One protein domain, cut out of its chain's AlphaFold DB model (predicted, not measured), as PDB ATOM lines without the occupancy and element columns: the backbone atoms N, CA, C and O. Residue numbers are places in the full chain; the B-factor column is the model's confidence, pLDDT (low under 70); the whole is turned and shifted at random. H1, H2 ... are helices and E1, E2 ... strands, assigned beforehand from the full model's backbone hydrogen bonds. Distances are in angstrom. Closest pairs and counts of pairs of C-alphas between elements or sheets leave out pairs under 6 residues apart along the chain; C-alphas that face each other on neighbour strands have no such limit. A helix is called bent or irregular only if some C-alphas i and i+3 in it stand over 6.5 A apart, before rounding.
ATOM      1  N   VAL A   2     -22.266  12.106 -20.998       51.44
ATOM      2  CA  VAL A   2     -22.007  11.547 -22.353       51.44
ATOM      3  C   VAL A   2     -20.663  10.792 -22.470       51.44
ATOM      4  O   VAL A   2     -20.541   9.870 -23.267       51.44
ATOM      5  N   ALA A   3     -19.663  11.118 -21.643       55.62
ATOM      6  CA  ALA A   3     -18.323  10.525 -21.734       55.62
ATOM      7  C   ALA A   3     -18.214   9.053 -21.272       55.62
ATOM      8  O   ALA A   3     -17.295   8.371 -21.718       55.62
ATOM      9  N   SER A   4     -19.113   8.543 -20.409       59.62
ATOM     10  CA  SER A   4     -18.995   7.151 -19.925       59.62
ATOM     11  C   SER A   4     -19.417   6.132 -20.987       59.62
ATOM     12  O   SER A   4     -18.707   5.156 -21.193       59.62
ATOM     13  N   ASN A   5     -20.466   6.421 -21.768       74.06
ATOM     14  CA  ASN A   5     -20.958   5.505 -22.804       74.06
ATOM     15  C   ASN A   5     -19.916   5.185 -23.890       74.06
ATOM     16  O   ASN A   5     -19.904   4.078 -24.419       74.06
ATOM     17  N   HIS A   6     -19.037   6.129 -24.238       77.19
ATOM     18  CA  HIS A   6     -18.006   5.888 -25.254       77.19
ATOM     19  C   HIS A   6     -16.883   4.974 -24.750       77.19
ATOM     20  O   HIS A   6     -16.404   4.128 -25.504       77.19
ATOM     21  N   LEU A   7     -16.492   5.119 -23.480       83.06
ATOM     22  CA  LEU A   7     -15.510   4.245 -22.839       83.06
ATOM     23  C   LEU A   7     -16.028   2.812 -22.729       83.06
ATOM     24  O   LEU A   7     -15.268   1.886 -22.984       83.06
ATOM     25  N   ASP A   8     -17.312   2.637 -22.423       87.62
ATOM     26  CA  ASP A   8     -17.926   1.314 -22.301       87.62
ATOM     27  C   ASP A   8     -17.993   0.582 -23.653       87.62
ATOM     28  O   ASP A   8     -17.718  -0.617 -23.730       87.62
ATOM     29  N   ILE A   9     -18.294   1.304 -24.741       89.00
ATOM     30  CA  ILE A   9     -18.277   0.748 -26.106       89.00
ATOM     31  C   ILE A   9     -16.858   0.320 -26.496       89.00
ATOM     32  O   ILE A   9     -16.659  -0.788 -26.994       89.00
ATOM     33  N   GLU A  10     -15.867   1.182 -26.258       89.81
ATOM     34  CA  GLU A  10     -14.467   0.888 -26.574       89.81
ATOM     35  C   GLU A  10     -13.931  -0.269 -25.719       89.81
ATOM     36  O   GLU A  10     -13.262  -1.163 -26.238       89.81
ATOM     37  N   LEU A  11     -14.275  -0.297 -24.429       93.06
ATOM     38  CA  LEU A  11     -13.940  -1.391 -23.524       93.06
ATOM     39  C   LEU A  11     -14.475  -2.716 -24.065       93.06
ATOM     40  O   LEU A  11     -13.724  -3.687 -24.153       93.06
ATOM     41  N   LYS A  12     -15.753  -2.752 -24.457       94.69
ATOM     42  CA  LYS A  12     -16.373  -3.960 -25.000       94.69
ATOM     43  C   LYS A  12     -15.662  -4.433 -26.269       94.69
ATOM     44  O   LYS A  12     -15.349  -5.617 -26.372       94.69
ATOM     45  N   ALA A  13     -15.340  -3.519 -27.186       94.38
ATOM     46  CA  ALA A  13     -14.601  -3.849 -28.405       94.38
ATOM     47  C   ALA A  13     -13.231  -4.474 -28.090       94.38
ATOM     48  O   ALA A  13     -12.868  -5.507 -28.651       94.38
ATOM     49  N   TRP A  14     -12.486  -3.912 -27.135       95.81
ATOM     50  CA  TRP A  14     -11.203  -4.481 -26.726       95.81
ATOM     51  C   TRP A  14     -11.331  -5.823 -26.004       95.81
ATOM     52  O   TRP A  14     -10.506  -6.709 -26.221       95.81
ATOM     53  N   GLN A  15     -12.361  -6.015 -25.182       97.06
ATOM     54  CA  GLN A  15     -12.636  -7.306 -24.544       97.06
ATOM     55  C   GLN A  15     -12.983  -8.389 -25.579       97.06
ATOM     56  O   GLN A  15     -12.511  -9.523 -25.467       97.06
ATOM     57  N   GLU A  16     -13.736  -8.041 -26.624       97.44
ATOM     58  CA  GLU A  16     -14.003  -8.926 -27.765       97.44
ATOM     59  C   GLU A  16     -12.714  -9.254 -28.537       97.44
ATOM     60  O   GLU A  16     -12.475 -10.422 -28.865       97.44
ATOM     61  N   LEU A  17     -11.840  -8.262 -28.753       97.88
ATOM     62  CA  LEU A  17     -10.519  -8.455 -29.361       97.88
ATOM     63  C   LEU A  17      -9.619  -9.366 -28.522       97.88
ATOM     64  O   LEU A  17      -8.954 -10.232 -29.087       97.88
ATOM     65  N   LEU A  18      -9.619  -9.243 -27.191       98.00
ATOM     66  CA  LEU A  18      -8.902 -10.176 -26.318       98.00
ATOM     67  C   LEU A  18      -9.432 -11.601 -26.489       98.00
ATOM     68  O   LEU A  18      -8.648 -12.533 -26.654       98.00
ATOM     69  N   GLY A  19     -10.757 -11.772 -26.505       97.94
ATOM     70  CA  GLY A  19     -11.385 -13.071 -26.747       97.94
ATOM     71  C   GLY A  19     -10.996 -13.678 -28.098       97.94
ATOM     72  O   GLY A  19     -10.735 -14.878 -28.179       97.94
ATOM     73  N   ALA A  20     -10.923 -12.863 -29.155       98.00
ATOM     74  CA  ALA A  20     -10.446 -13.289 -30.470       98.00
ATOM     75  C   ALA A  20      -8.960 -13.666 -30.450       98.00
ATOM     76  O   ALA A  20      -8.600 -14.747 -30.910       98.00
ATOM     77  N   ALA A  21      -8.109 -12.834 -29.850       98.00
ATOM     78  CA  ALA A  21      -6.679 -13.100 -29.748       98.00
ATOM     79  C   ALA A  21      -6.395 -14.421 -29.016       98.00
ATOM     80  O   ALA A  21      -5.553 -15.198 -29.463       98.00
ATOM     81  N   LEU A  22      -7.126 -14.711 -27.930       98.19
ATOM     82  CA  LEU A  22      -7.012 -15.970 -27.182       98.19
ATOM     83  C   LEU A  22      -7.326 -17.194 -28.057       98.19
ATOM     84  O   LEU A  22      -6.593 -18.179 -28.012       98.19
ATOM     85  N   ARG A  23      -8.376 -17.129 -28.888       97.94
ATOM     86  CA  ARG A  23      -8.701 -18.207 -29.844       97.94
ATOM     87  C   ARG A  23      -7.618 -18.390 -30.901       97.94
ATOM     88  O   ARG A  23      -7.363 -19.512 -31.323       97.94
ATOM     89  N   LEU A  24      -6.958 -17.300 -31.280       97.75
ATOM     90  CA  LEU A  24      -5.878 -17.289 -32.262       97.75
ATOM     91  C   LEU A  24      -4.492 -17.577 -31.656       97.75
ATOM     92  O   LEU A  24      -3.476 -17.388 -32.323       97.75
ATOM     93  N   GLY A  25      -4.420 -18.042 -30.407       97.19
ATOM     94  CA  GLY A  25      -3.179 -18.521 -29.794       97.19
ATOM     95  C   GLY A  25      -2.415 -17.496 -28.954       97.19
ATOM     96  O   GLY A  25      -1.295 -17.785 -28.533       97.19
ATOM     97  N   LEU A  26      -2.992 -16.323 -28.667       97.94
ATOM     98  CA  LEU A  26      -2.498 -15.478 -27.578       97.94
ATOM     99  C   LEU A  26      -2.662 -16.229 -26.253       97.94
ATOM    100  O   LEU A  26      -3.707 -16.814 -25.976       97.94
ATOM    101  N   VAL A  27      -1.645 -16.173 -25.397       98.00
ATOM    102  CA  VAL A  27      -1.732 -16.696 -24.030       98.00
ATOM    103  C   VAL A  27      -1.789 -15.522 -23.069       98.00
ATOM    104  O   VAL A  27      -0.856 -14.723 -23.028       98.00
ATOM    105  N   ALA A  28      -2.855 -15.441 -22.274       97.56
ATOM    106  CA  ALA A  28      -3.000 -14.471 -21.194       97.56
ATOM    107  C   ALA A  28      -3.250 -15.192 -19.867       97.56
ATOM    108  O   ALA A  28      -4.143 -16.031 -19.758       97.56
ATOM    109  N   ARG A  29      -2.462 -14.866 -18.844       97.19
ATOM    110  CA  ARG A  29      -2.642 -15.344 -17.471       97.19
ATOM    111  C   ARG A  29      -2.733 -14.152 -16.543       97.19
ATOM    112  O   ARG A  29      -1.818 -13.330 -16.524       97.19
ATOM    113  N   ASN A  30      -3.799 -14.119 -15.747       96.94
ATOM    114  CA  ASN A  30      -4.050 -13.053 -14.785       96.94
ATOM    115  C   ASN A  30      -4.124 -11.654 -15.430       96.94
ATOM    116  O   ASN A  30      -3.680 -10.677 -14.835       96.94
ATOM    117  N   VAL A  31      -4.647 -11.564 -16.655       96.50
ATOM    118  CA  VAL A  31      -4.788 -10.305 -17.399       96.50
ATOM    119  C   VAL A  31      -6.239 -10.113 -17.794       96.50
ATOM    120  O   VAL A  31      -6.881 -11.035 -18.293       96.50
ATOM    121  N   GLU A  32      -6.727  -8.899 -17.611       96.56
ATOM    122  CA  GLU A  32      -8.000  -8.432 -18.136       96.56
ATOM    123  C   GLU A  32      -7.850  -7.048 -18.768       96.56
ATOM    124  O   GLU A  32      -6.915  -6.302 -18.467       96.56
ATOM    125  N   ILE A  33      -8.796  -6.708 -19.642       96.94
ATOM    126  CA  ILE A  33      -8.939  -5.354 -20.167       96.94
ATOM    127  C   ILE A  33     -10.026  -4.655 -19.365       96.94
ATOM    128  O   ILE A  33     -11.145  -5.155 -19.223       96.94
ATOM    129  N   SER A  34      -9.674  -3.483 -18.858       95.06
ATOM    130  CA  SER A  34     -10.529  -2.608 -18.070       95.06
ATOM    131  C   SER A  34     -10.362  -1.177 -18.578       95.06
ATOM    132  O   SER A  34      -9.677  -0.926 -19.567       95.06
ATOM    133  N   HIS A  35     -10.956  -0.216 -17.889       91.62
ATOM    134  CA  HIS A  35     -10.639   1.188 -18.083       91.62
ATOM    135  C   HIS A  35     -10.264   1.834 -16.748       91.62
ATOM    136  O   HIS A  35     -10.553   1.324 -15.655       91.62
ATOM    137  N   ASN A  36      -9.571   2.958 -16.836       86.06
ATOM    138  CA  ASN A  36      -9.446   3.911 -15.746       86.06
ATOM    139  C   ASN A  36     -10.253   5.173 -16.101       86.06
ATOM    140  O   ASN A  36     -11.118   5.154 -16.980       86.06
ATOM    141  N   THR A  37     -10.025   6.277 -15.394       78.00
ATOM    142  CA  THR A  37     -10.739   7.539 -15.648       78.00
ATOM    143  C   THR A  37     -10.408   8.177 -17.000       78.00
ATOM    144  O   THR A  37     -11.076   9.128 -17.394       78.00
ATOM    145  N   ARG A  38      -9.345   7.727 -17.679       74.19
ATOM    146  CA  ARG A  38      -8.783   8.378 -18.870       74.19
ATOM    147  C   ARG A  38      -8.737   7.458 -20.088       74.19
ATOM    148  O   ARG A  38      -9.002   7.942 -21.186       74.19
ATOM    149  N   ASP A  39      -8.463   6.168 -19.906       85.06
ATOM    150  CA  ASP A  39      -8.202   5.249 -21.017       85.06
ATOM    151  C   ASP A  39      -8.583   3.788 -20.718       85.06
ATOM    152  O   ASP A  39      -8.870   3.420 -19.574       85.06
ATOM    153  N   ILE A  40      -8.572   2.965 -21.767       91.44
ATOM    154  CA  ILE A  40      -8.588   1.504 -21.713       91.44
ATOM    155  C   ILE A  40      -7.196   1.010 -21.318       91.44
ATOM    156  O   ILE A  40      -6.198   1.439 -21.887       91.44
ATOM    157  N   VAL A  41      -7.132   0.094 -20.356       93.56
ATOM    158  CA  VAL A  41      -5.877  -0.378 -19.763       93.56
ATOM    159  C   VAL A  41      -5.883  -1.882 -19.529       93.56
ATOM    160  O   VAL A  41      -6.939  -2.506 -19.387       93.56
ATOM    161  N   LEU A  42      -4.687  -2.457 -19.412       95.50
ATOM    162  CA  LEU A  42      -4.500  -3.810 -18.894       95.50
ATOM    163  C   LEU A  42      -4.477  -3.808 -17.360       95.50
ATOM    164  O   LEU A  42      -3.756  -3.024 -16.744       95.50
ATOM    165  N   LYS A  43      -5.228  -4.716 -16.731       95.69
ATOM    166  CA  LYS A  43      -5.231  -4.932 -15.274       95.69
ATOM    167  C   LYS A  43      -5.011  -6.395 -14.910       95.69
ATOM    168  O   LYS A  43      -5.229  -7.300 -15.715       95.69
ATOM    169  N   LYS A  44      -4.590  -6.609 -13.665       95.06
ATOM    170  CA  LYS A  44      -4.569  -7.919 -13.012       95.06
ATOM    171  C   LYS A  44      -5.975  -8.338 -12.603       95.06
ATOM    172  O   LYS A  44      -6.675  -7.562 -11.965       95.06
ATOM    173  N   GLN A  45      -6.317  -9.600 -12.852       95.62
ATOM    174  CA  GLN A  45      -7.536 -10.210 -12.303       95.62
ATOM    175  C   GLN A  45      -7.391 -10.506 -10.797       95.62
ATOM    176  O   GLN A  45      -8.330 -10.364 -10.022       95.62
ATOM    177  N   ASP A  46      -6.194 -10.916 -10.372       93.44
ATOM    178  CA  ASP A  46      -5.800 -11.187  -8.990       93.44
ATOM    179  C   ASP A  46      -4.475 -10.476  -8.705       93.44
ATOM    180  O   ASP A  46      -3.425 -10.793  -9.273       93.44
ATOM    181  N   THR A  47      -4.511  -9.503  -7.800       91.31
ATOM    182  CA  THR A  47      -3.382  -8.606  -7.530       91.31
ATOM    183  C   THR A  47      -2.168  -9.310  -6.927       91.31
ATOM    184  O   THR A  47      -1.065  -8.761  -6.988       91.31
ATOM    185  N   ARG A  48      -2.359 -10.531  -6.407       90.38
ATOM    186  CA  ARG A  48      -1.345 -11.363  -5.743       90.38
ATOM    187  C   ARG A  48      -0.648 -12.348  -6.679       90.38
ATOM    188  O   ARG A  48       0.329 -12.974  -6.277       90.38
ATOM    189  N   LYS A  49      -1.155 -12.532  -7.901       93.06
ATOM    190  CA  LYS A  49      -0.596 -13.482  -8.869       93.06
ATOM    191  C   LYS A  49       0.274 -12.761  -9.899       93.06
ATOM    192  O   LYS A  49      -0.018 -11.617 -10.255       93.06
ATOM    193  N   PRO A  50       1.327 -13.416 -10.412       93.44
ATOM    194  CA  PRO A  50       2.067 -12.877 -11.541       93.44
ATOM    195  C   PRO A  50       1.173 -12.814 -12.782       93.44
ATOM    196  O   PRO A  50       0.232 -13.598 -12.932       93.44
ATOM    197  N   VAL A  51       1.495 -11.889 -13.676       95.12
ATOM    198  CA  VAL A  51       0.883 -11.785 -15.002       95.12
ATOM    199  C   VAL A  51       1.761 -12.480 -16.025       95.12
ATOM    200  O   VAL A  51       2.984 -12.530 -15.871       95.12
ATOM    201  N   ALA A  52       1.145 -13.010 -17.076       95.75
ATOM    202  CA  ALA A  52       1.869 -13.454 -18.257       95.75
ATOM    203  C   ALA A  52       1.050 -13.192 -19.520       95.75
ATOM    204  O   ALA A  52      -0.118 -13.567 -19.591       95.75
ATOM    205  N   LEU A  53       1.682 -12.585 -20.516       96.81
ATOM    206  CA  LEU A  53       1.165 -12.398 -21.863       96.81
ATOM    207  C   LEU A  53       2.187 -12.947 -22.850       96.81
ATOM    208  O   LEU A  53       3.374 -12.659 -22.726       96.81
ATOM    209  N   SER A  54       1.731 -13.725 -23.823       97.75
ATOM    210  CA  SER A  54       2.549 -14.211 -24.934       97.75
ATOM    211  C   SER A  54       1.752 -14.073 -26.221       97.75
ATOM    212  O   SER A  54       0.706 -14.704 -26.379       97.75
ATOM    213  N   ILE A  55       2.253 -13.239 -27.126       97.88
ATOM    214  CA  ILE A  55       1.622 -12.855 -28.382       97.88
ATOM    215  C   ILE A  55       2.417 -13.493 -29.524       97.88
ATOM    216  O   ILE A  55       3.580 -13.126 -29.737       97.88
ATOM    217  N   PRO A  56       1.837 -14.470 -30.239       96.88
ATOM    218  CA  PRO A  56       2.523 -15.125 -31.338       96.88
ATOM    219  C   PRO A  56       2.684 -14.192 -32.557       96.88
ATOM    220  O   PRO A  56       1.911 -13.246 -32.726       96.88
ATOM    221  N   PRO A  57       3.665 -14.460 -33.437       95.50
ATOM    222  CA  PRO A  57       4.039 -13.578 -34.547       95.50
ATOM    223  C   PRO A  57       2.914 -13.289 -35.532       95.50
ATOM    224  O   PRO A  57       2.806 -12.169 -36.019       95.50
ATOM    225  N   HIS A  58       2.056 -14.275 -35.811       95.75
ATOM    226  CA  HIS A  58       0.946 -14.122 -36.755       95.75
ATOM    227  C   HIS A  58      -0.141 -13.160 -36.256       95.75
ATOM    228  O   HIS A  58      -0.982 -12.740 -37.046       95.75
ATOM    229  N   LEU A  59      -0.123 -12.784 -34.971       97.19
ATOM    230  CA  LEU A  59      -0.988 -11.739 -34.412       97.19
ATOM    231  C   LEU A  59      -0.346 -10.354 -34.404       97.19
ATOM    232  O   LEU A  59      -1.046  -9.375 -34.160       97.19
ATOM    233  N   LEU A  60       0.956 -10.246 -34.665       96.38
ATOM    234  CA  LEU A  60       1.620  -8.953 -34.778       96.38
ATOM    235  C   LEU A  60       1.186  -8.256 -36.072       96.38
ATOM    236  O   LEU A  60       0.866  -8.906 -37.072       96.38
ATOM    237  N   ILE A  61       1.184  -6.923 -36.048       96.62
ATOM    238  CA  ILE A  61       0.883  -6.099 -37.224       96.62
ATOM    239  C   ILE A  61       2.162  -5.354 -37.609       96.62
ATOM    240  O   ILE A  61       2.484  -4.350 -36.965       96.62
ATOM    241  N   PRO A  62       2.921  -5.841 -38.607       94.88
ATOM    242  CA  PRO A  62       4.086  -5.137 -39.126       94.88
ATOM    243  C   PRO A  62       3.709  -3.742 -39.630       94.88
ATOM    244  O   PRO A  62       2.685  -3.579 -40.294       94.88
ATOM    245  N   LEU A  63       4.509  -2.726 -39.308       92.38
ATOM    246  CA  LEU A  63       4.178  -1.341 -39.673       92.38
ATOM    247  C   LEU A  63       4.157  -1.103 -41.187       92.38
ATOM    248  O   LEU A  63       3.356  -0.314 -41.680       92.38
ATOM    249  N   ASP A  64       5.014  -1.810 -41.914       92.12
ATOM    250  CA  ASP A  64       5.102  -1.813 -43.374       92.12
ATOM    251  C   ASP A  64       3.920  -2.521 -44.057       92.12
ATOM    252  O   ASP A  64       3.662  -2.282 -45.233       92.12
ATOM    253  N   SER A  65       3.156  -3.336 -43.322       95.25
ATOM    254  CA  SER A  65       1.947  -3.988 -43.838       95.25
ATOM    255  C   SER A  65       0.703  -3.090 -43.816       95.25
ATOM    256  O   SER A  65      -0.337  -3.483 -44.341       95.25
ATOM    257  N   ILE A  66       0.767  -1.906 -43.202       94.75
ATOM    258  CA  ILE A  66      -0.395  -1.028 -43.028       94.75
ATOM    259  C   ILE A  66      -0.532  -0.086 -44.228       94.75
ATOM    260  O   ILE A  66       0.310   0.780 -44.463       94.75
ATOM    261  N   ASP A  67      -1.658  -0.189 -44.928       94.56
ATOM    262  CA  ASP A  67      -2.094   0.815 -45.892       94.56
ATOM    263  C   ASP A  67      -2.893   1.902 -45.173       94.56
ATOM    264  O   ASP A  67      -4.050   1.706 -44.795       94.56
ATOM    265  N   PHE A  68      -2.288   3.074 -45.001       89.69
ATOM    266  CA  PHE A  68      -2.935   4.213 -44.349       89.69
ATOM    267  C   PHE A  68      -4.032   4.863 -45.203       89.69
ATOM    268  O   PHE A  68      -4.924   5.507 -44.649       89.69
ATOM    269  N   LYS A  69      -4.039   4.657 -46.528       89.62
ATOM    270  CA  LYS A  69      -5.105   5.171 -47.399       89.62
ATOM    271  C   LYS A  69      -6.386   4.373 -47.216       89.62
ATOM    272  O   LYS A  69      -7.467   4.952 -47.134       89.62
ATOM    273  N   THR A  70      -6.272   3.047 -47.143       93.25
ATOM    274  CA  THR A  70      -7.432   2.158 -46.959       93.25
ATOM    275  C   THR A  70      -7.699   1.794 -45.498       93.25
ATOM    276  O   THR A  70      -8.762   1.247 -45.199       93.25
ATOM    277  N   ARG A  71      -6.769   2.117 -44.588       92.94
ATOM    278  CA  ARG A  71      -6.749   1.716 -43.169       92.94
ATOM    279  C   ARG A  71      -6.892   0.218 -42.980       92.94
ATOM    280  O   ARG A  71      -7.678  -0.253 -42.155       92.94
ATOM    281  N   ARG A  72      -6.149  -0.529 -43.785       96.00
ATOM    282  CA  ARG A  72      -6.165  -1.986 -43.760       96.00
ATOM    283  C   ARG A  72      -4.762  -2.543 -43.709       96.00
ATOM    284  O   ARG A  72      -3.807  -1.935 -44.179       96.00
ATOM    285  N   VAL A  73      -4.678  -3.728 -43.137       96.94
ATOM    286  CA  VAL A  73      -3.473  -4.541 -43.115       96.94
ATOM    287  C   VAL A  73      -3.432  -5.370 -44.392       96.94
ATOM    288  O   VAL A  73      -4.385  -6.092 -44.707       96.94
ATOM    289  N   HIS A  74      -2.335  -5.254 -45.133       96.44
ATOM    290  CA  HIS A  74      -2.040  -6.115 -46.265       96.44
ATOM    291  C   HIS A  74      -1.801  -7.553 -45.788       96.44
ATOM    292  O   HIS A  74      -1.136  -7.765 -44.770       96.44
ATOM    293  N   PRO A  75      -2.330  -8.553 -46.511       94.31
ATOM    294  CA  PRO A  75      -2.130  -9.944 -46.148       94.31
ATOM    295  C   PRO A  75      -0.652 -10.322 -46.219       94.31
ATOM    296  O   PRO A  75       0.017 -10.038 -47.211       94.31
ATOM    297  N   SER A  76      -0.163 -10.975 -45.168       91.19
ATOM    298  CA  SER A  76       1.163 -11.593 -45.143       91.19
ATOM    299  C   SER A  76       1.075 -13.090 -45.441       91.19
ATOM    300  O   SER A  76       0.003 -13.698 -45.372       91.19
ATOM    301  N   GLU A  77       2.209 -13.708 -45.761       89.25
ATOM    302  CA  GLU A  77       2.280 -15.159 -45.917       89.25
ATOM    303  C   GLU A  77       1.823 -15.870 -44.628       89.25
ATOM    304  O   GLU A  77       2.231 -15.512 -43.524       89.25
ATOM    305  N   GLY A  78       0.939 -16.863 -44.764       88.69
ATOM    306  CA  GLY A  78       0.373 -17.603 -43.630       88.69
ATOM    307  C   GLY A  78      -0.799 -16.917 -42.912       88.69
ATOM    308  O   GLY A  78      -1.369 -17.504 -41.988       88.69
ATOM    309  N   ASP A  79      -1.210 -15.715 -43.327       94.12
ATOM    310  CA  ASP A  79      -2.406 -15.084 -42.772       94.12
ATOM    311  C   ASP A  79      -3.686 -15.788 -43.239       94.12
ATOM    312  O   ASP A  79      -3.977 -15.908 -44.430       94.12
ATOM    313  N   THR A  80      -4.495 -16.221 -42.273       96.81
ATOM    314  CA  THR A  80      -5.863 -16.681 -42.519       96.81
ATOM    315  C   THR A  80      -6.816 -15.484 -42.593       96.81
ATOM    316  O   THR A  80      -6.489 -14.372 -42.170       96.81
ATOM    317  N   GLN A  81      -8.045 -15.706 -43.070       96.81
ATOM    318  CA  GLN A  81      -9.083 -14.669 -43.020       96.81
ATOM    319  C   GLN A  81      -9.367 -14.200 -41.585       96.81
ATOM    320  O   GLN A  81      -9.611 -13.015 -41.370       96.81
ATOM    321  N   GLU A  82      -9.291 -15.103 -40.603       97.31
ATOM    322  CA  GLU A  82      -9.503 -14.761 -39.195       97.31
ATOM    323  C   GLU A  82      -8.355 -13.896 -38.647       97.31
ATOM    324  O   GLU A  82      -8.615 -12.911 -37.954       97.31
ATOM    325  N   HIS A  83      -7.102 -14.178 -39.035       97.25
ATOM    326  CA  HIS A  83      -5.955 -13.327 -38.689       97.25
ATOM    327  C   HIS A  83      -6.137 -11.909 -39.238       97.25
ATOM    328  O   HIS A  83      -5.984 -10.935 -38.503       97.25
ATOM    329  N   LEU A  84      -6.520 -11.771 -40.509       97.50
ATOM    330  CA  LEU A  84      -6.713 -10.457 -41.128       97.50
ATOM    331  C   LEU A  84      -7.897  -9.699 -40.537       97.50
ATOM    332  O   LEU A  84      -7.802  -8.490 -40.334       97.50
ATOM    333  N   ALA A  85      -9.004 -10.385 -40.248       97.94
ATOM    334  CA  ALA A  85     -10.152  -9.773 -39.588       97.94
ATOM    335  C   ALA A  85      -9.757  -9.219 -38.211       97.94
ATOM    336  O   ALA A  85     -10.063  -8.067 -37.905       97.94
ATOM    337  N   PHE A  86      -9.004  -9.997 -37.427       98.12
ATOM    338  CA  PHE A  86      -8.472  -9.560 -36.141       98.12
ATOM    339  C   PHE A  86      -7.545  -8.343 -36.280       98.12
ATOM    340  O   PHE A  86      -7.791  -7.318 -35.644       98.12
ATOM    341  N   LYS A  87      -6.524  -8.407 -37.146       97.88
ATOM    342  CA  LYS A  87      -5.558  -7.310 -37.339       97.88
ATOM    343  C   LYS A  87      -6.243  -6.008 -37.773       97.88
ATOM    344  O   LYS A  87      -5.944  -4.943 -37.237       97.88
ATOM    345  N   ASN A  88      -7.205  -6.089 -38.692       97.81
ATOM    346  CA  ASN A  88      -7.973  -4.925 -39.141       97.81
ATOM    347  C   ASN A  88      -8.885  -4.362 -38.041       97.81
ATOM    348  O   ASN A  88      -9.025  -3.146 -37.934       97.81
ATOM    349  N   ALA A  89      -9.473  -5.215 -37.198       97.00
ATOM    350  CA  ALA A  89     -10.280  -4.768 -36.065       97.00
ATOM    351  C   ALA A  89      -9.428  -4.081 -34.982       97.00
ATOM    352  O   ALA A  89      -9.840  -3.060 -34.428       97.00
ATOM    353  N   VAL A  90      -8.207  -4.566 -34.733       96.44
ATOM    354  CA  VAL A  90      -7.237  -3.880 -33.864       96.44
ATOM    355  C   VAL A  90      -6.881  -2.512 -34.445       96.44
ATOM    356  O   VAL A  90      -6.991  -1.500 -33.752       96.44
ATOM    357  N   LEU A  91      -6.517  -2.460 -35.730       95.50
ATOM    358  CA  LEU A  91      -6.137  -1.222 -36.410       95.50
ATOM    359  C   LEU A  91      -7.261  -0.176 -36.379       95.50
ATOM    360  O   LEU A  91      -7.017   0.978 -36.033       95.50
ATOM    361  N   ALA A  92      -8.498  -0.585 -36.673       93.75
ATOM    362  CA  ALA A  92      -9.672   0.283 -36.605       93.75
ATOM    363  C   ALA A  92      -9.901   0.842 -35.192       93.75
ATOM    364  O   ALA A  92     -10.310   1.993 -35.038       93.75
ATOM    365  N   THR A  93      -9.607   0.044 -34.162       91.81
ATOM    366  CA  THR A  93      -9.748   0.474 -32.766       91.81
ATOM    367  C   THR A  93      -8.659   1.471 -32.365       91.81
ATOM    368  O   THR A  93      -8.940   2.432 -31.653       91.81
ATOM    369  N   ILE A  94      -7.426   1.291 -32.848       90.12
ATOM    370  CA  ILE A  94      -6.311   2.221 -32.603       90.12
ATOM    371  C   ILE A  94      -6.527   3.555 -33.322       90.12
ATOM    372  O   ILE A  94      -6.326   4.608 -32.724       90.12
ATOM    373  N   LEU A  95      -6.949   3.513 -34.587       88.12
ATOM    374  CA  LEU A  95      -7.136   4.691 -35.441       88.12
ATOM    375  C   LEU A  95      -8.484   5.396 -35.226       88.12
ATOM    376  O   LEU A  95      -8.918   6.174 -36.080       88.12
ATOM    377  N   ASN A  96      -9.168   5.134 -34.111       83.12
ATOM    378  CA  ASN A  96     -10.376   5.873 -33.776       83.12
ATOM    379  C   ASN A  96     -10.035   7.340 -33.432       83.12
ATOM    380  O   ASN A  96      -8.957   7.656 -32.919       83.12
ATOM    381  N   ASP A  97     -10.964   8.259 -33.709       65.31
ATOM    382  CA  ASP A  97     -10.710   9.702 -33.570       65.31
ATOM    383  C   ASP A  97     -10.365  10.108 -32.125       65.31
ATOM    384  O   ASP A  97      -9.662  11.093 -31.897       65.31
ATOM    385  N   ARG A  98     -10.793   9.318 -31.132       73.56
ATOM    386  CA  ARG A  98     -10.482   9.556 -29.720       73.56
ATOM    387  C   ARG A  98      -8.999   9.353 -29.415       73.56
ATOM    388  O   ARG A  98      -8.415  10.185 -28.725       73.56
ATOM    389  N   ARG A  99      -8.391   8.275 -29.912       69.00
ATOM    390  CA  ARG A  99      -6.965   7.976 -29.699       69.00
ATOM    391  C   ARG A  99      -6.059   8.858 -30.545       69.00
ATOM    392  O   ARG A  99      -4.963   9.195 -30.110       69.00
ATOM    393  N   ALA A 100      -6.535   9.289 -31.711       65.75
ATOM    394  CA  ALA A 100      -5.831  10.277 -32.515       65.75
ATOM    395  C   ALA A 100      -5.931  11.700 -31.921       65.75
ATOM    396  O   ALA A 100      -5.032  12.512 -32.120       65.75
ATOM    397  N   GLY A 101      -6.997  12.018 -31.175       67.06
ATOM    398  CA  GLY A 101      -7.298  13.353 -30.635       67.06
ATOM    399  C   GLY A 101      -6.156  14.048 -29.872       67.06
ATOM    400  O   GLY A 101      -5.886  15.223 -30.143       67.06
ATOM    401  N   PRO A 102      -5.452  13.365 -28.948       66.44
ATOM    402  CA  PRO A 102      -4.275  13.921 -28.286       66.44
ATOM    403  C   PRO A 102      -3.150  14.284 -29.259       66.44
ATOM    404  O   PRO A 102      -2.584  15.365 -29.130       66.44
ATOM    405  N   PHE A 103      -2.879  13.451 -30.269       66.69
ATOM    406  CA  PHE A 103      -1.869  13.732 -31.296       66.69
ATOM    407  C   PHE A 103      -2.282  14.898 -32.200       66.69
ATOM    408  O   PHE A 103      -1.448  15.741 -32.513       66.69
ATOM    409  N   TRP A 104      -3.567  15.012 -32.551       64.75
ATOM    410  CA  TRP A 104      -4.104  16.182 -33.254       64.75
ATOM    411  C   TRP A 104      -3.918  17.466 -32.450       64.75
ATOM    412  O   TRP A 104      -3.443  18.475 -32.969       64.75
ATOM    413  N   LEU A 117       8.633  30.413 -32.213       57.16
ATOM    414  CA  LEU A 117      10.090  30.250 -32.178       57.16
ATOM    415  C   LEU A 117      10.766  30.862 -33.410       57.16
ATOM    416  O   LEU A 117      11.850  31.435 -33.280       57.16
ATOM    417  N   GLN A 118      10.138  30.762 -34.585       60.50
ATOM    418  CA  GLN A 118      10.614  31.422 -35.801       60.50
ATOM    419  C   GLN A 118      10.540  32.947 -35.673       60.50
ATOM    420  O   GLN A 118      11.543  33.617 -35.915       60.50
ATOM    421  N   GLU A 119       9.407  33.491 -35.219       60.34
ATOM    422  CA  GLU A 119       9.211  34.936 -35.015       60.34
ATOM    423  C   GLU A 119      10.223  35.544 -34.030       60.34
ATOM    424  O   GLU A 119      10.609  36.704 -34.167       60.34
ATOM    425  N   ASN A 120      10.703  34.752 -33.065       53.88
ATOM    426  CA  ASN A 120      11.658  35.187 -32.045       53.88
ATOM    427  C   ASN A 120      13.129  34.841 -32.361       53.88
ATOM    428  O   ASN A 120      13.985  35.008 -31.493       53.88
ATOM    429  N   ASN A 121      13.463  34.373 -33.573       56.75
ATOM    430  CA  ASN A 121      14.822  33.941 -33.957       56.75
ATOM    431  C   ASN A 121      15.421  32.846 -33.045       56.75
ATOM    432  O   ASN A 121      16.639  32.759 -32.868       56.75
ATOM    433  N   LEU A 122      14.575  31.963 -32.504       52.84
ATOM    434  CA  LEU A 122      14.968  30.816 -31.677       52.84
ATOM    435  C   LEU A 122      14.704  29.434 -32.330       52.84
ATOM    436  O   LEU A 122      14.426  28.474 -31.605       52.84
ATOM    437  N   PRO A 123      14.830  29.243 -33.664       48.25
ATOM    438  CA  PRO A 123      14.465  27.979 -34.320       48.25
ATOM    439  C   PRO A 123      15.342  26.787 -33.893       48.25
ATOM    440  O   PRO A 123      14.999  25.634 -34.131       48.25
ATOM    441  N   GLN A 124      16.475  27.058 -33.243       48.69
ATOM    442  CA  GLN A 124      17.487  26.066 -32.878       48.69
ATOM    443  C   GLN A 124      17.157  25.315 -31.580       48.69
ATOM    444  O   GLN A 124      17.788  24.301 -31.289       48.69
ATOM    445  N   LEU A 125      16.197  25.808 -30.787       47.06
ATOM    446  CA  LEU A 125      15.931  25.273 -29.449       47.06
ATOM    447  C   LEU A 125      15.102  23.985 -29.456       47.06
ATOM    448  O   LEU A 125      15.230  23.198 -28.522       47.06
ATOM    449  N   LEU A 126      14.272  23.738 -30.478       53.09
ATOM    450  CA  LEU A 126      13.360  22.584 -30.502       53.09
ATOM    451  C   LEU A 126      13.101  22.021 -31.923       53.09
ATOM    452  O   LEU A 126      11.940  21.943 -32.331       53.09
ATOM    453  N   PRO A 127      14.127  21.598 -32.694       46.50
ATOM    454  CA  PRO A 127      13.955  21.278 -34.118       46.50
ATOM    455  C   PRO A 127      12.908  20.189 -34.413       46.50
ATOM    456  O   PRO A 127      12.140  20.349 -35.351       46.50
ATOM    457  N   LYS A 128      12.805  19.129 -33.592       46.34
ATOM    458  CA  LYS A 128      11.844  18.029 -33.835       46.34
ATOM    459  C   LYS A 128      10.486  18.158 -33.172       46.34
ATOM    460  O   LYS A 128       9.526  17.628 -33.719       46.34
ATOM    461  N   LEU A 129      10.381  18.889 -32.057       46.50
ATOM    462  CA  LEU A 129       9.055  19.207 -31.528       46.50
ATOM    463  C   LEU A 129       8.264  19.903 -32.630       46.50
ATOM    464  O   LEU A 129       7.138  19.522 -32.845       46.50
ATOM    465  N   CYS A 130       8.892  20.779 -33.414       45.50
ATOM    466  CA  CYS A 130       8.290  21.580 -34.476       45.50
ATOM    467  C   CYS A 130       7.863  20.856 -35.772       45.50
ATOM    468  O   CYS A 130       7.174  21.467 -36.585       45.50
ATOM    469  N   GLU A 131       8.231  19.590 -35.986       54.84
ATOM    470  CA  GLU A 131       7.905  18.833 -37.210       54.84
ATOM    471  C   GLU A 131       6.696  17.912 -36.997       54.84
ATOM    472  O   GLU A 131       6.672  16.752 -37.423       54.84
ATOM    473  N   MET A 132       5.672  18.383 -36.279       58.25
ATOM    474  CA  MET A 132       4.445  17.603 -36.202       58.25
ATOM    475  C   MET A 132       3.663  17.702 -37.511       58.25
ATOM    476  O   MET A 132       3.353  18.802 -37.970       58.25
ATOM    477  N   PRO A 133       3.326  16.557 -38.125       63.44
ATOM    478  CA  PRO A 133       2.577  16.563 -39.362       63.44
ATOM    479  C   PRO A 133       1.186  17.148 -39.142       63.44
ATOM    480  O   PRO A 133       0.544  16.871 -38.129       63.44
ATOM    481  N   GLN A 134       0.703  17.914 -40.119       67.06
ATOM    482  CA  GLN A 134      -0.687  18.381 -40.157       67.06
ATOM    483  C   GLN A 134      -1.582  17.492 -41.029       67.06
ATOM    484  O   GLN A 134      -2.808  17.542 -40.937       67.06
ATOM    485  N   GLU A 135      -0.974  16.647 -41.859       79.56
ATOM    486  CA  GLU A 135      -1.696  15.697 -42.694       79.56
ATOM    487  C   GLU A 135      -2.184  14.503 -41.873       79.56
ATOM    488  O   GLU A 135      -1.445  13.913 -41.079       79.56
ATOM    489  N   ARG A 136      -3.435  14.101 -42.124       80.62
ATOM    490  CA  ARG A 136      -4.088  12.984 -41.432       80.62
ATOM    491  C   ARG A 136      -3.284  11.702 -41.463       80.62
ATOM    492  O   ARG A 136      -3.118  11.075 -40.424       80.62
ATOM    493  N   GLU A 137      -2.779  11.331 -42.632       83.38
ATOM    494  CA  GLU A 137      -1.985  10.117 -42.787       83.38
ATOM    495  C   GLU A 137      -0.743  10.138 -41.889       83.38
ATOM    496  O   GLU A 137      -0.437   9.155 -41.219       83.38
ATOM    497  N   ALA A 138      -0.043  11.268 -41.820       80.19
ATOM    498  CA  ALA A 138       1.174  11.372 -41.034       80.19
ATOM    499  C   ALA A 138       0.897  11.432 -39.516       80.19
ATOM    500  O   ALA A 138       1.689  10.907 -38.731       80.19
ATOM    501  N   ILE A 139      -0.256  11.955 -39.087       78.06
ATOM    502  CA  ILE A 139      -0.717  11.820 -37.693       78.06
ATOM    503  C   ILE A 139      -1.108  10.378 -37.374       78.06
ATOM    504  O   ILE A 139      -0.721   9.859 -36.330       78.06
ATOM    505  N   GLU A 140      -1.819   9.696 -38.272       84.50
ATOM    506  CA  GLU A 140      -2.167   8.282 -38.102       84.50
ATOM    507  C   GLU A 140      -0.908   7.410 -38.013       84.50
ATOM    508  O   GLU A 140      -0.835   6.524 -37.161       84.50
ATOM    509  N   ARG A 141       0.132   7.718 -38.798       85.19
ATOM    510  CA  ARG A 141       1.457   7.092 -38.669       85.19
ATOM    511  C   ARG A 141       2.069   7.316 -37.287       85.19
ATOM    512  O   ARG A 141       2.548   6.344 -36.711       85.19
ATOM    513  N   LYS A 142       2.001   8.534 -36.726       79.94
ATOM    514  CA  LYS A 142       2.480   8.816 -35.357       79.94
ATOM    515  C   LYS A 142       1.693   8.054 -34.282       79.94
ATOM    516  O   LYS A 142       2.290   7.467 -33.385       79.94
ATOM    517  N   VAL A 143       0.364   8.004 -34.389       83.56
ATOM    518  CA  VAL A 143      -0.495   7.231 -33.467       83.56
ATOM    519  C   VAL A 143      -0.111   5.750 -33.476       83.56
ATOM    520  O   VAL A 143      -0.075   5.098 -32.432       83.56
ATOM    521  N   ILE A 144       0.184   5.216 -34.662       87.25
ATOM    522  CA  ILE A 144       0.577   3.821 -34.848       87.25
ATOM    523  C   ILE A 144       1.996   3.559 -34.336       87.25
ATOM    524  O   ILE A 144       2.206   2.574 -33.629       87.25
ATOM    525  N   SER A 145       2.959   4.435 -34.633       84.06
ATOM    526  CA  SER A 145       4.345   4.269 -34.179       84.06
ATOM    527  C   SER A 145       4.463   4.316 -32.658       84.06
ATOM    528  O   SER A 145       5.203   3.518 -32.091       84.06
ATOM    529  N   ALA A 146       3.669   5.159 -31.987       83.19
ATOM    530  CA  ALA A 146       3.607   5.241 -30.525       83.19
ATOM    531  C   ALA A 146       3.159   3.928 -29.843       83.19
ATOM    532  O   ALA A 146       3.314   3.762 -28.635       83.19
ATOM    533  N   ARG A 147       2.578   2.991 -30.601       86.69
ATOM    534  CA  ARG A 147       2.069   1.695 -30.116       86.69
ATOM    535  C   ARG A 147       2.879   0.502 -30.613       86.69
ATOM    536  O   ARG A 147       2.556  -0.643 -30.292       86.69
ATOM    537  N   ALA A 148       3.898   0.753 -31.423       89.31
ATOM    538  CA  ALA A 148       4.721  -0.285 -32.006       89.31
ATOM    539  C   ALA A 148       5.958  -0.559 -31.153       89.31
ATOM    540  O   ALA A 148       6.526   0.336 -30.528       89.31
ATOM    541  N   ILE A 149       6.413  -1.809 -31.179       87.12
ATOM    542  CA  ILE A 149       7.772  -2.146 -30.766       87.12
ATOM    543  C   ILE A 149       8.708  -2.014 -31.964       87.12
ATOM    544  O   ILE A 149       8.319  -2.279 -33.108       87.12
ATOM    545  N   GLY A 150       9.953  -1.630 -31.695       81.38
ATOM    546  CA  GLY A 150      10.966  -1.514 -32.729       81.38
ATOM    547  C   GLY A 150      11.374  -2.832 -33.366       81.38
ATOM    548  O   GLY A 150      11.133  -3.920 -32.834       81.38
ATOM    549  N   ALA A 151      12.016  -2.715 -34.527       81.75
ATOM    550  CA  ALA A 151      12.634  -3.848 -35.191       81.75
ATOM    551  C   ALA A 151      13.718  -4.449 -34.282       81.75
ATOM    552  O   ALA A 151      14.590  -3.742 -33.775       81.75
ATOM    553  N   MET A 152      13.657  -5.761 -34.055       74.94
ATOM    554  CA  MET A 152      14.562  -6.453 -33.139       74.94
ATOM    555  C   MET A 152      14.760  -7.895 -33.587       74.94
ATOM    556  O   MET A 152      13.804  -8.549 -33.992       74.94
ATOM    557  N   ASP A 153      15.999  -8.384 -33.500       78.00
ATOM    558  CA  ASP A 153      16.368  -9.780 -33.771       78.00
ATOM    559  C   ASP A 153      15.884 -10.311 -35.137       78.00
ATOM    560  O   ASP A 153      15.432 -11.445 -35.248       78.00
ATOM    561  N   GLY A 154      15.979  -9.482 -36.183       81.62
ATOM    562  CA  GLY A 154      15.590  -9.853 -37.551       81.62
ATOM    563  C   GLY A 154      14.092  -9.736 -37.842       81.62
ATOM    564  O   GLY A 154      13.666 -10.022 -38.955       81.62
ATOM    565  N   PHE A 155      13.299  -9.279 -36.875       84.88
ATOM    566  CA  PHE A 155      11.875  -9.051 -37.060       84.88
ATOM    567  C   PHE A 155      11.554  -7.563 -37.263       84.88
ATOM    568  O   PHE A 155      12.174  -6.717 -36.608       84.88
ATOM    569  N   PRO A 156      10.554  -7.229 -38.102       88.31
ATOM    570  CA  PRO A 156      10.176  -5.847 -38.365       88.31
ATOM    571  C   PRO A 156       9.566  -5.179 -37.127       88.31
ATOM    572  O   PRO A 156       9.141  -5.843 -36.168       88.31
ATOM    573  N   ALA A 157       9.511  -3.848 -37.174       89.56
ATOM    574  CA  ALA A 157       8.728  -3.061 -36.233       89.56
ATOM    575  C   ALA A 157       7.251  -3.441 -36.358       89.56
ATOM    576  O   ALA A 157       6.741  -3.651 -37.463       89.56
ATOM    577  N   SER A 158       6.560  -3.596 -35.234       93.50
ATOM    578  CA  SER A 158       5.195  -4.124 -35.247       93.50
ATOM    579  C   SER A 158       4.371  -3.603 -34.082       93.50
ATOM    580  O   SER A 158       4.880  -3.449 -32.973       93.50
ATOM    581  N   ILE A 159       3.075  -3.411 -34.314       94.81
ATOM    582  CA  ILE A 159       2.101  -3.304 -33.227       94.81
ATOM    583  C   ILE A 159       2.011  -4.676 -32.560       94.81
ATOM    584  O   ILE A 159       1.991  -5.706 -33.244       94.81
ATOM    585  N   VAL A 160       1.943  -4.681 -31.229       95.50
ATOM    586  CA  VAL A 160       1.715  -5.882 -30.420       95.50
ATOM    587  C   VAL A 160       0.311  -5.780 -29.821       95.50
ATOM    588  O   VAL A 160       0.159  -5.178 -28.756       95.50
ATOM    589  N   PRO A 161      -0.728  -6.308 -30.498       95.38
ATOM    590  CA  PRO A 161      -2.104  -6.116 -30.057       95.38
ATOM    591  C   PRO A 161      -2.327  -6.596 -28.628       95.38
ATOM    592  O   PRO A 161      -1.713  -7.578 -28.201       95.38
ATOM    593  N   ILE A 162      -3.239  -5.933 -27.912       95.69
ATOM    594  CA  ILE A 162      -3.552  -6.148 -26.489       95.69
ATOM    595  C   ILE A 162      -2.439  -5.630 -25.576       95.69
ATOM    596  O   ILE A 162      -2.723  -4.913 -24.620       95.69
ATOM    597  N   LEU A 163      -1.179  -5.965 -25.863       94.38
ATOM    598  CA  LEU A 163      -0.037  -5.475 -25.095       94.38
ATOM    599  C   LEU A 163       0.123  -3.950 -25.221       94.38
ATOM    600  O   LEU A 163       0.523  -3.304 -24.257       94.38
ATOM    601  N   ASP A 164      -0.262  -3.378 -26.363       90.69
ATOM    602  CA  ASP A 164      -0.270  -1.935 -26.644       90.69
ATOM    603  C   ASP A 164      -1.260  -1.113 -25.787       90.69
ATOM    604  O   ASP A 164      -1.314   0.114 -25.892       90.69
ATOM    605  N   LEU A 165      -2.066  -1.775 -24.949       93.12
ATOM    606  CA  LEU A 165      -2.931  -1.143 -23.949       93.12
ATOM    607  C   LEU A 165      -2.252  -0.962 -22.584       93.12
ATOM    608  O   LEU A 165      -2.806  -0.292 -21.713       93.12
ATOM    609  N   ALA A 166      -1.099  -1.590 -22.342       91.56
ATOM    610  CA  ALA A 166      -0.374  -1.393 -21.093       91.56
ATOM    611  C   ALA A 166       0.407  -0.082 -21.139       91.56
ATOM    612  O   ALA A 166       1.293   0.079 -21.970       91.56
ATOM    613  N   ASN A 167       0.122   0.821 -20.203       89.19
ATOM    614  CA  ASN A 167       0.782   2.121 -20.133       89.19
ATOM    615  C   ASN A 167       2.260   2.019 -19.753       89.19
ATOM    616  O   ASN A 167       2.708   1.060 -19.113       89.19
ATOM    617  N   HIS A 168       3.005   3.074 -20.075       86.69
ATOM    618  CA  HIS A 168       4.382   3.213 -19.637       86.69
ATOM    619  C   HIS A 168       4.488   3.471 -18.129       86.69
ATOM    620  O   HIS A 168       3.797   4.334 -17.589       86.69
ATOM    621  N   LEU A 169       5.409   2.768 -17.466       83.69
ATOM    622  CA  LEU A 169       6.014   3.200 -16.207       83.69
ATOM    623  C   LEU A 169       7.515   2.856 -16.200       83.69
ATOM    624  O   LEU A 169       7.892   1.790 -16.696       83.69
ATOM    625  N   PRO A 170       8.374   3.658 -15.541       73.56
ATOM    626  CA  PRO A 170       9.812   3.369 -15.433       73.56
ATOM    627  C   PRO A 170      10.123   2.027 -14.766       73.56
ATOM    628  O   PRO A 170      11.054   1.325 -15.158       73.56
ATOM    629  N   GLY A 171       9.306   1.656 -13.776       77.56
ATOM    630  CA  GLY A 171       9.339   0.357 -13.095       77.56
ATOM    631  C   GLY A 171       8.380  -0.681 -13.686       77.56
ATOM    632  O   GLY A 171       8.038  -1.642 -13.000       77.56
ATOM    633  N   GLY A 172       7.879  -0.462 -14.904       85.50
ATOM    634  CA  GLY A 172       7.010  -1.405 -15.602       85.50
ATOM    635  C   GLY A 172       7.739  -2.692 -15.992       85.50
ATOM    636  O   GLY A 172       8.969  -2.772 -15.976       85.50
ATOM    637  N   LEU A 173       6.969  -3.713 -16.368       85.69
ATOM    638  CA  LEU A 173       7.536  -4.983 -16.810       85.69
ATOM    639  C   LEU A 173       8.314  -4.793 -18.120       85.69
ATOM    640  O   LEU A 173       7.844  -4.086 -19.020       85.69
ATOM    641  N   PRO A 174       9.487  -5.431 -18.269       84.44
ATOM    642  CA  PRO A 174      10.131  -5.533 -19.564       84.44
ATOM    643  C   PRO A 174       9.351  -6.516 -20.442       84.44
ATOM    644  O   PRO A 174       8.883  -7.554 -19.967       84.44
ATOM    645  N   PHE A 175       9.258  -6.216 -21.732       85.88
ATOM    646  CA  PHE A 175       8.867  -7.203 -22.732       85.88
ATOM    647  C   PHE A 175      10.110  -7.839 -23.350       85.88
ATOM    648  O   PHE A 175      11.204  -7.273 -23.327       85.88
ATOM    649  N   GLN A 176       9.941  -9.035 -23.893       88.38
ATOM    650  CA  GLN A 176      10.978  -9.765 -24.605       88.38
ATOM    651  C   GLN A 176      10.408 -10.284 -25.919       88.38
ATOM    652  O   GLN A 176       9.212 -10.565 -26.019       88.38
ATOM    653  N   ARG A 177      11.268 -10.427 -26.927       89.44
ATOM    654  CA  ARG A 177      10.926 -11.093 -28.182       89.44
ATOM    655  C   ARG A 177      11.774 -12.345 -28.308       89.44
ATOM    656  O   ARG A 177      12.994 -12.297 -28.172       89.44
ATOM    657  N   SER A 178      11.122 -13.473 -28.534       90.94
ATOM    658  CA  SER A 178      11.801 -14.736 -28.782       90.94
ATOM    659  C   SER A 178      12.535 -14.672 -30.120       90.94
ATOM    660  O   SER A 178      11.927 -14.390 -31.149       90.94
ATOM    661  N   LYS A 179      13.833 -14.980 -30.120       89.31
ATOM    662  CA  LYS A 179      14.660 -14.968 -31.337       89.31
ATOM    663  C   LYS A 179      14.322 -16.094 -32.312       89.31
ATOM    664  O   LYS A 179      14.551 -15.953 -33.502       89.31
ATOM    665  N   SER A 180      13.812 -17.219 -31.809       90.19
ATOM    666  CA  SER A 180      13.567 -18.412 -32.629       90.19
ATOM    667  C   SER A 180      12.277 -18.327 -33.432       90.19
ATOM    668  O   SER A 180      12.195 -18.896 -34.513       90.19
ATOM    669  N   ASN A 181      11.264 -17.647 -32.897       90.50
ATOM    670  CA  ASN A 181       9.950 -17.594 -33.523       90.50
ATOM    671  C   ASN A 181       9.353 -16.192 -33.588       90.50
ATOM    672  O   ASN A 181       8.396 -16.027 -34.314       90.50
ATOM    673  N   GLY A 182       9.888 -15.183 -32.899       90.88
ATOM    674  CA  GLY A 182       9.379 -13.808 -32.955       90.88
ATOM    675  C   GLY A 182       8.238 -13.502 -31.993       90.88
ATOM    676  O   GLY A 182       7.755 -12.368 -31.995       90.88
ATOM    677  N   THR A 183       7.821 -14.473 -31.170       95.44
ATOM    678  CA  THR A 183       6.790 -14.296 -30.137       95.44
ATOM    679  C   THR A 183       7.201 -13.201 -29.162       95.44
ATOM    680  O   THR A 183       8.309 -13.235 -28.622       95.44
ATOM    681  N   VAL A 184       6.298 -12.260 -28.896       95.06
ATOM    682  CA  VAL A 184       6.497 -11.212 -27.888       95.06
ATOM    683  C   VAL A 184       5.873 -11.669 -26.582       95.06
ATOM    684  O   VAL A 184       4.719 -12.090 -26.569       95.06
ATOM    685  N   PHE A 185       6.603 -11.587 -25.475       94.06
ATOM    686  CA  PHE A 185       6.080 -11.977 -24.174       94.06
ATOM    687  C   PHE A 185       6.460 -11.006 -23.063       94.06
ATOM    688  O   PHE A 185       7.514 -10.371 -23.071       94.06
ATOM    689  N   VAL A 186       5.568 -10.922 -22.083       93.00
ATOM    690  CA  VAL A 186       5.705 -10.166 -20.841       93.00
ATOM    691  C   VAL A 186       5.298 -11.089 -19.715       93.00
ATOM    692  O   VAL A 186       4.250 -11.727 -19.778       93.00
ATOM    693  N   SER A 187       6.107 -11.165 -18.665       93.19
ATOM    694  CA  SER A 187       5.721 -11.883 -17.455       93.19
ATOM    695  C   SER A 187       6.386 -11.282 -16.231       93.19
ATOM    696  O   SER A 187       7.491 -10.748 -16.322       93.19
ATOM    697  N   GLY A 188       5.712 -11.362 -15.087       90.19
ATOM    698  CA  GLY A 188       6.272 -10.903 -13.823       90.19
ATOM    699  C   GLY A 188       5.216 -10.476 -12.819       90.19
ATOM    700  O   GLY A 188       4.021 -10.713 -12.991       90.19
ATOM    701  N   ILE A 189       5.679  -9.848 -11.744       84.25
ATOM    702  CA  ILE A 189       4.838  -9.315 -10.674       84.25
ATOM    703  C   ILE A 189       4.826  -7.796 -10.806       84.25
ATOM    704  O   ILE A 189       5.881  -7.167 -10.839       84.25
ATOM    705  N   THR A 190       3.634  -7.204 -10.857       80.06
ATOM    706  CA  THR A 190       3.452  -5.751 -10.783       80.06
ATOM    707  C   THR A 190       2.928  -5.375  -9.404       80.06
ATOM    708  O   THR A 190       2.031  -6.029  -8.868       80.06
ATOM    709  N   LEU A 191       3.463  -4.301  -8.820       77.00
ATOM    710  CA  LEU A 191       2.983  -3.786  -7.529       77.00
ATOM    711  C   LEU A 191       1.607  -3.119  -7.641       77.00
ATOM    712  O   LEU A 191       0.855  -3.080  -6.677       77.00
ATOM    713  N   ARG A 192       1.279  -2.602  -8.827       86.38
ATOM    714  CA  ARG A 192       0.010  -1.934  -9.128       86.38
ATOM    715  C   ARG A 192      -0.963  -2.900  -9.778       86.38
ATOM    716  O   ARG A 192      -0.530  -3.860 -10.411       86.38
ATOM    717  N   ASP A 193      -2.253  -2.620  -9.640       91.56
ATOM    718  CA  ASP A 193      -3.330  -3.380 -10.289       91.56
ATOM    719  C   ASP A 193      -3.269  -3.259 -11.808       91.56
ATOM    720  O   ASP A 193      -3.480  -4.241 -12.516       91.56
ATOM    721  N   GLU A 194      -2.921  -2.069 -12.297       93.56
ATOM    722  CA  GLU A 194      -2.630  -1.827 -13.704       93.56
ATOM    723  C   GLU A 194      -1.313  -2.504 -14.102       93.56
ATOM    724  O   GLU A 194      -0.296  -2.409 -13.405       93.56
ATOM    725  N   ILE A 195      -1.348  -3.200 -15.233       94.00
ATOM    726  CA  ILE A 195      -0.171  -3.787 -15.855       94.00
ATOM    727  C   ILE A 195       0.478  -2.686 -16.684       94.00
ATOM    728  O   ILE A 195      -0.109  -2.189 -17.642       94.00
ATOM    729  N   SER A 196       1.698  -2.321 -16.311       91.44
ATOM    730  CA  SER A 196       2.473  -1.292 -16.998       91.44
ATOM    731  C   SER A 196       3.750  -1.883 -17.577       91.44
ATOM    732  O   SER A 196       4.331  -2.809 -17.002       91.44
ATOM    733  N   LEU A 197       4.209  -1.318 -18.689       88.81
ATOM    734  CA  LEU A 197       5.425  -1.723 -19.379       88.81
ATOM    735  C   LEU A 197       6.498  -0.653 -19.288       88.81
ATOM    736  O   LEU A 197       6.229   0.547 -19.220       88.81
ATOM    737  N   ARG A 198       7.747  -1.092 -19.368       85.62
ATOM    738  CA  ARG A 198       8.849  -0.187 -19.667       85.62
ATOM    739  C   ARG A 198       9.064  -0.171 -21.178       85.62
ATOM    740  O   ARG A 198       9.652  -1.105 -21.714       85.62
ATOM    741  N   TYR A 199       8.581   0.878 -21.848       81.81
ATOM    742  CA  TYR A 199       8.731   1.041 -23.302       81.81
ATOM    743  C   TYR A 199      10.200   1.210 -23.701       81.81
ATOM    744  O   TYR A 199      10.632   0.733 -24.744       81.81
ATOM    745  N   GLY A 200      10.973   1.844 -22.826       74.81
ATOM    746  CA  GLY A 200      12.389   2.096 -22.995       74.81
ATOM    747  C   GLY A 200      12.889   3.001 -21.878       74.81
ATOM    748  O   GLY A 200      12.223   3.171 -20.852       74.81
ATOM    749  N   PHE A 201      14.070   3.562 -22.088       72.69
ATOM    750  CA  PHE A 201      14.638   4.601 -21.242       72.69
ATOM    751  C   PHE A 201      14.517   5.921 -21.995       72.69
ATOM    752  O   PHE A 201      15.360   6.230 -22.834       72.69
TER     753      PHE A 201
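This is residues 2 to 104 and 117 to 201 of the 353 residues of an uncharacterized protein of Alphaproteobacteria bacterium TMED89 (UniProt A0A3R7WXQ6). A small antiparallel sheet, E1 E4 E7 E6, and a separate strand hairpin, E2 and E3, belong to a body with much loop; the long helix H1 packs over the hairpin, its residues 18 to 22 reach the small sheet, and H2 packs along H1. H3 and H4 meet crosswise, the unnamed stretch of residues 146 to 167 passes through the middle, and an arm, of which residues 118 to 124 stick out, reaches away from the body. The printed part has 188 residues with four named helices and seven named strands, in the order H1 E1 E2 E3 E4 H2 H3 H4 E5 E6 E7, and both sheets are antiparallel. The class is mixed, helices and strands, though only 86 residues, under half, are in named elements. The whole is compact, with a radius of gyration of the C-alphas of 17.6 A, and spans 55 by 41 by 40 A.

H1, residues 2 to 23, begins with C-alpha 2 at (-22.007, 11.547, -22.353) and is 33.4 A long; it is neither bent nor irregular, but only just: C-alphas 2 and 5 are 6.1 A apart. E1 is residues 27 to 29, 6.8 A, and runs on into E2, residues 31 to 35, 12.9 A, across a break of 1 residue at 79 degrees. E3 is residues 40 to 44, 13.4 A, and E4 is residues 51 to 55, 13.4 A. H2, residues 81 to 94, is 20.0 A long and begins with C-alpha 81 at (-9.083, -14.669, -43.020). H3, residues 97 to 104, 9.3 A, is irregular, but only just: C-alphas 99 and 102 are 6.7 A apart. H4 is residues 136 to 145, 14.1 A. E5, residues 168 to 173, 9.2 A, runs on into E6, residues 175 to 177, 7.0 A, at 67 degrees. E7, residues 184 to 188, 14.1 A, ends with C-alpha 188 at (6.272, -10.903, -13.823).

In the larger sheet E4 and E7 are inner strands, antiparallel at 176 degrees, with N 53 and O 186 2.8 A apart, within hydrogen-bond range. Edge strand E1 is antiparallel to E4, with N 29 and O 52 at 2.8 A. Edge strand E6 forms a hairpin with E7, with N 176 and O 185 at 2.9 A. E2 and E3 form the other hairpin, with N 32 and O 43 at 2.9 A. H1 only grazes the larger sheet, with its residues 18 to 22; its closest C-alphas to E2 are those of Gln 15 and Ile 33, 6.1 A. H1 and H2 touch, closest at the C-alphas of Ala 20 and Phe 86, 7.1 A, and run opposite ways at a shallow tilt of 27 degrees. H3 and H4 touch at Ala 100 and Val 143, C-alphas 6.2 A apart, about perpendicular at 84 degrees. H2 and H4 are close but not clearly touching, with the C-alphas of Ile 94 and Ile 144 7.4 A apart. E5 pairs with no named strand. Each O i to N i+4 pair is within hydrogen-bond range in H2 and H4; in H1 16 of 18 are, in H3 2 of 4.

The two C-alphas farthest apart are those of Arg 23 and Asn 121, 57.4 A. Residues 105 to 116 are not printed, and C-alphas 104 and 117 are 20.0 A apart across this cut. The links E4 to H2, 25 residues, and H4 to E5, 22 residues, are long. Mean pLDDT of the printed part is 85.6; residues 2 to 4, residue 97, residues 99 to 104 and residues 117 to 134 are under 70.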